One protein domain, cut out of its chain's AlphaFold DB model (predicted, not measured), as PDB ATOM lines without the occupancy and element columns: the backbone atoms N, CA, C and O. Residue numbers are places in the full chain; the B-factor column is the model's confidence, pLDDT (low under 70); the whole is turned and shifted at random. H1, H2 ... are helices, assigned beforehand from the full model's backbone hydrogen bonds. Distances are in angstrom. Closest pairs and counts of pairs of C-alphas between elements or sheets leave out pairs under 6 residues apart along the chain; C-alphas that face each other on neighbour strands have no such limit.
ATOM      1  N   PRO A 124     -46.654   1.340 -24.994       71.38
ATOM      2  CA  PRO A 124     -46.818   2.307 -26.082       71.38
ATOM      3  C   PRO A 124     -45.481   2.803 -26.652       71.38
ATOM      4  O   PRO A 124     -45.369   3.065 -27.847       71.38
ATOM      5  N   TRP A 125     -44.433   2.865 -25.827       72.81
ATOM      6  CA  TRP A 125     -43.082   3.241 -26.256       72.81
ATOM      7  C   TRP A 125     -42.491   2.267 -27.283       72.81
ATOM      8  O   TRP A 125     -41.872   2.703 -28.250       72.81
ATOM      9  N   VAL A 126     -42.751   0.964 -27.129       71.06
ATOM     10  CA  VAL A 126     -42.290  -0.081 -28.061       71.06
ATOM     11  C   VAL A 126     -43.039   0.020 -29.392       71.06
ATOM     12  O   VAL A 126     -42.450  -0.173 -30.454       71.06
ATOM     13  N   ALA A 127     -44.325   0.390 -29.362       70.44
ATOM     14  CA  ALA A 127     -45.108   0.636 -30.571       70.44
ATOM     15  C   ALA A 127     -44.555   1.821 -31.383       70.44
ATOM     16  O   ALA A 127     -44.447   1.729 -32.607       70.44
ATOM     17  N   VAL A 128     -44.168   2.908 -30.704       71.12
ATOM     18  CA  VAL A 128     -43.528   4.073 -31.335       71.12
ATOM     19  C   VAL A 128     -42.152   3.705 -31.882       71.12
ATOM     20  O   VAL A 128     -41.855   4.044 -33.023       71.12
ATOM     21  N   GLU A 129     -41.331   2.986 -31.117       70.00
ATOM     22  CA  GLU A 129     -40.003   2.550 -31.561       70.00
ATOM     23  C   GLU A 129     -40.084   1.704 -32.839       70.00
ATOM     24  O   GLU A 129     -39.416   2.013 -33.825       70.00
ATOM     25  N   LEU A 130     -40.963   0.697 -32.870       68.94
ATOM     26  CA  LEU A 130     -41.193  -0.139 -34.051       68.94
ATOM     27  C   LEU A 130     -41.737   0.667 -35.239       68.94
ATOM     28  O   LEU A 130     -41.311   0.451 -36.373       68.94
ATOM     29  N   ALA A 131     -42.651   1.613 -35.002       69.94
ATOM     30  CA  ALA A 131     -43.176   2.480 -36.055       69.94
ATOM     31  C   ALA A 131     -42.089   3.396 -36.635       69.94
ATOM     32  O   ALA A 131     -41.985   3.525 -37.854       69.94
ATOM     33  N   VAL A 132     -41.244   3.981 -35.781       71.62
ATOM     34  CA  VAL A 132     -40.109   4.815 -36.191       71.62
ATOM     35  C   VAL A 132     -39.074   3.984 -36.936       71.62
ATOM     36  O   VAL A 132     -38.615   4.421 -37.984       71.62
ATOM     37  N   MET A 133     -38.738   2.778 -36.467       71.31
ATOM     38  CA  MET A 133     -37.809   1.890 -37.174       71.31
ATOM     39  C   MET A 133     -38.350   1.475 -38.546       71.31
ATOM     40  O   MET A 133     -37.622   1.551 -39.537       71.31
ATOM     41  N   LYS A 134     -39.636   1.112 -38.637       73.38
ATOM     42  CA  LYS A 134     -40.286   0.780 -39.913       73.38
ATOM     43  C   LYS A 134     -40.298   1.979 -40.861       73.38
ATOM     44  O   LYS A 134     -39.925   1.842 -42.023       73.38
ATOM     45  N   TYR A 135     -40.667   3.157 -40.365       73.25
ATOM     46  CA  TYR A 135     -40.658   4.392 -41.146       73.25
ATOM     47  C   TYR A 135     -39.241   4.770 -41.594       73.25
ATOM     48  O   TYR A 135     -39.041   5.158 -42.741       73.25
ATOM     49  N   ALA A 136     -38.243   4.600 -40.725       73.06
ATOM     50  CA  ALA A 136     -36.846   4.876 -41.035       73.06
ATOM     51  C   ALA A 136     -36.307   3.960 -42.136       73.06
ATOM     52  O   ALA A 136     -35.599   4.426 -43.030       73.06
ATOM     53  N   TYR A 137     -36.685   2.682 -42.110       74.38
ATOM     54  CA  TYR A 137     -36.340   1.727 -43.158       74.38
ATOM     55  C   TYR A 137     -37.034   2.047 -44.492       74.38
ATOM     56  O   TYR A 137     -36.414   1.965 -45.549       74.38
ATOM     57  N   GLN A 138     -38.307   2.457 -44.456       75.19
ATOM     58  CA  GLN A 138     -39.085   2.803 -45.654       75.19
ATOM     59  C   GLN A 138     -38.689   4.159 -46.259       75.19
ATOM     60  O   GLN A 138     -38.747   4.343 -47.476       75.19
ATOM     61  N   HIS A 139     -38.261   5.108 -45.427       78.56
ATOM     62  CA  HIS A 139     -37.912   6.469 -45.826       78.56
ATOM     63  C   HIS A 139     -36.540   6.893 -45.271       78.56
ATOM     64  O   HIS A 139     -36.444   7.853 -44.491       78.56
ATOM     65  N   PRO A 140     -35.442   6.241 -45.699       73.50
ATOM     66  CA  PRO A 140     -34.110   6.500 -45.152       73.50
ATOM     67  C   PRO A 140     -33.648   7.941 -45.410       73.50
ATOM     68  O   PRO A 140     -33.041   8.575 -44.548       73.50
ATOM     69  N   VAL A 141     -34.010   8.506 -46.566       78.00
ATOM     70  CA  VAL A 141     -33.659   9.884 -46.945       78.00
ATOM     71  C   VAL A 141     -34.385  10.915 -46.075       78.00
ATOM     72  O   VAL A 141     -33.756  11.849 -45.585       78.00
ATOM     73  N   LEU A 142     -35.690  10.741 -45.828       74.19
ATOM     74  CA  LEU A 142     -36.451  11.659 -44.967       74.19
ATOM     75  C   LEU A 142     -35.958  11.598 -43.521       74.19
ATOM     76  O   LEU A 142     -35.872  12.627 -42.856       74.19
ATOM     77  N   THR A 143     -35.568  10.412 -43.061       73.12
ATOM     78  CA  THR A 143     -34.991  10.212 -41.728       73.12
ATOM     79  C   THR A 143     -33.649  10.924 -41.583       73.12
ATOM     80  O   THR A 143     -33.427  11.612 -40.590       73.12
ATOM     81  N   LEU A 144     -32.776  10.846 -42.592       76.56
ATOM     82  CA  LEU A 144     -31.511  11.590 -42.612       76.56
ATOM     83  C   LEU A 144     -31.727  13.106 -42.581       76.56
ATOM     84  O   LEU A 144     -31.030  13.811 -41.847       76.56
ATOM     85  N   VAL A 145     -32.706  13.614 -43.332       78.19
ATOM     86  CA  VAL A 145     -33.072  15.039 -43.316       78.19
ATOM     87  C   VAL A 145     -33.614  15.444 -41.944       78.19
ATOM     88  O   VAL A 145     -33.190  16.464 -41.404       78.19
ATOM     89  N   ALA A 146     -34.490  14.632 -41.344       76.81
ATOM     90  CA  ALA A 146     -35.034  14.882 -40.013       76.81
ATOM     91  C   ALA A 146     -33.933  14.902 -38.942       76.81
ATOM     92  O   ALA A 146     -33.868  15.853 -38.168       76.81
ATOM     93  N   LEU A 147     -33.021  13.923 -38.937       78.88
ATOM     94  CA  LEU A 147     -31.880  13.866 -38.013       78.88
ATOM     95  C   LEU A 147     -30.929  15.054 -38.193       78.88
ATOM     96  O   LEU A 147     -30.484  15.645 -37.209       78.88
ATOM     97  N   SER A 148     -30.659  15.449 -39.439       79.50
ATOM     98  CA  SER A 148     -29.830  16.621 -39.746       79.50
ATOM     99  C   SER A 148     -30.494  17.919 -39.272       79.50
ATOM    100  O   SER A 148     -29.836  18.780 -38.688       79.50
ATOM    101  N   GLY A 149     -31.810  18.045 -39.464       76.31
ATOM    102  CA  GLY A 149     -32.606  19.176 -38.987       76.31
ATOM    103  C   GLY A 149     -32.674  19.255 -37.461       76.31
ATOM    104  O   GLY A 149     -32.527  20.338 -36.896       76.31
ATOM    105  N   LEU A 150     -32.815  18.113 -36.787       79.69
ATOM    106  CA  LEU A 150     -32.810  18.010 -35.325       79.69
ATOM    107  C   LEU A 150     -31.426  18.360 -34.760       79.69
ATOM    108  O   LEU A 150     -31.325  19.161 -33.833       79.69
ATOM    109  N   GLY A 151     -30.354  17.857 -35.380       76.50
ATOM    110  CA  GLY A 151     -28.976  18.212 -35.036       76.50
ATOM    111  C   GLY A 151     -28.686  19.705 -35.212       76.50
ATOM    112  O   GLY A 151     -28.114  20.335 -34.322       76.50
ATOM    113  N   PHE A 152     -29.147  20.311 -36.310       79.69
ATOM    114  CA  PHE A 152     -29.019  21.753 -36.536       79.69
ATOM    115  C   PHE A 152     -29.846  22.573 -35.535       79.69
ATOM    116  O   PHE A 152     -29.384  23.603 -35.040       79.69
ATOM    117  N   GLY A 153     -31.048  22.100 -35.193       75.69
ATOM    118  CA  GLY A 153     -31.910  22.691 -34.171       75.69
ATOM    119  C   GLY A 153     -31.260  22.684 -32.789       75.69
ATOM    120  O   GLY A 153     -31.168  23.738 -32.162       75.69
ATOM    121  N   ILE A 154     -30.729  21.539 -32.350       82.50
ATOM    122  CA  ILE A 154     -30.001  21.404 -31.077       82.50
ATOM    123  C   ILE A 154     -28.753  22.285 -31.074       82.50
ATOM    124  O   ILE A 154     -28.513  22.994 -30.101       82.50
ATOM    125  N   TYR A 155     -27.979  22.299 -32.161       79.19
ATOM    126  CA  TYR A 155     -26.801  23.157 -32.282       79.19
ATOM    127  C   TYR A 155     -27.163  24.641 -32.138       79.19
ATOM    128  O   TYR A 155     -26.521  25.378 -31.387       79.19
ATOM    129  N   ARG A 156     -28.224  25.089 -32.819       76.19
ATOM    130  CA  ARG A 156     -28.673  26.483 -32.758       76.19
ATOM    131  C   ARG A 156     -29.251  26.836 -31.388       76.19
ATOM    132  O   ARG A 156     -28.987  27.928 -30.891       76.19
ATOM    133  N   PHE A 157     -29.987  25.918 -30.769       75.94
ATOM    134  CA  PHE A 157     -30.546  26.084 -29.429       75.94
ATOM    135  C   PHE A 157     -29.445  26.132 -28.363       75.94
ATOM    136  O   PHE A 157     -29.405  27.064 -27.566       75.94
ATOM    137  N   GLY A 158     -28.479  25.212 -28.418       76.25
ATOM    138  CA  GLY A 158     -27.303  25.202 -27.550       76.25
ATOM    139  C   GLY A 158     -26.467  26.472 -27.695       76.25
ATOM    140  O   GLY A 158     -26.110  27.082 -26.692       76.25
ATOM    141  N   LYS A 159     -26.240  26.943 -28.929       74.81
ATOM    142  CA  LYS A 159     -25.557  28.221 -29.193       74.81
ATOM    143  C   LYS A 159     -26.337  29.427 -28.652       74.81
ATOM    144  O   LYS A 159     -25.729  30.352 -28.123       74.81
ATOM    145  N   SER A 160     -27.667  29.417 -28.760       72.56
ATOM    146  CA  SER A 160     -28.527  30.477 -28.224       72.56
ATOM    147  C   SER A 160     -28.528  30.510 -26.696       72.56
ATOM    148  O   SER A 160     -28.512  31.589 -26.121       72.56
ATOM    149  N   ILE A 161     -28.518  29.349 -26.035       70.62
ATOM    150  CA  ILE A 161     -28.411  29.265 -24.573       70.62
ATOM    151  C   ILE A 161     -27.024  29.719 -24.115       70.62
ATOM    152  O   ILE A 161     -26.924  30.505 -23.179       70.62
ATOM    153  N   PHE A 162     -25.957  29.296 -24.798       65.81
ATOM    154  CA  PHE A 162     -24.594  29.723 -24.466       65.81
ATOM    155  C   PHE A 162     -24.428  31.247 -24.539       65.81
ATOM    156  O   PHE A 162     -23.790  31.822 -23.671       65.81
ATOM    157  N   SER A 163     -25.065  31.893 -25.521       61.69
ATOM    158  CA  SER A 163     -25.099  33.355 -25.691       61.69
ATOM    159  C   SER A 163     -25.901  34.111 -24.622       61.69
ATOM    160  O   SER A 163     -25.805  35.332 -24.553       61.69
ATOM    161  N   ILE A 164     -26.768  33.433 -23.869       66.56
ATOM    162  CA  ILE A 164     -27.516  34.043 -22.757       66.56
ATOM    163  C   ILE A 164     -26.714  33.919 -21.452       66.56
ATOM    164  O   ILE A 164     -26.893  34.721 -20.540       66.56
ATOM    165  N   VAL A 165     -25.843  32.909 -21.356       59.00
ATOM    166  CA  VAL A 165     -25.067  32.587 -20.149       59.00
ATOM    167  C   VAL A 165     -23.681  33.256 -20.135       59.00
ATOM    168  O   VAL A 165     -23.197  33.575 -19.050       59.00
ATOM    169  N   PHE A 166     -23.057  33.475 -21.298       49.25
ATOM    170  CA  PHE A 166     -21.749  34.128 -21.481       49.25
ATOM    171  C   PHE A 166     -21.866  35.367 -22.369       49.25
ATOM    172  O   PHE A 166     -21.140  36.345 -22.084       49.25
TER     173      PHE A 166
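What this domain is: This is residues 124 to 166 of the 166 residues of an uncharacterized protein of uncultured bacterium (UniProt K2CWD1). Two straight helices, H1 and then the longer H2, meet near their ends at His 139 as a wide V, with little contact between the arms. The printed part has 43 residues with two named helices and no named strand; the class is all helix. It is extended, with a radius of gyration of the C-alphas of 14.8 A, and flat, spanning 42 by 25 by 6 A.

How they stand to each other: H1, residues 124 to 138, and H2, residues 140 to 165, are close but not clearly touching, the closest C-alphas being those of Ala 136 and Thr 143, 5.7 A apart. They run opposite ways at a steep tilt of 62 degrees. Their centres are 21.7 A apart. In H1 and H2 every O i to N i+4 pair is within hydrogen-bond range.

Where its parts are: H1 begins at C-alpha 124 (-46.818, 2.307, -26.082) and is 21.1 A long from first to last C-alpha. H2 is 37.2 A long and ends at C-alpha 165 (-25.067, 32.587, -20.149).

The domain as a whole: The two C-alphas farthest apart, of Gln 138 and Phe 166, are 43.2 A apart. The link from H1 to H2 is tight. The printed part has no cut. Confidence is under 70 at residues 130 to 131 and 162 to 166.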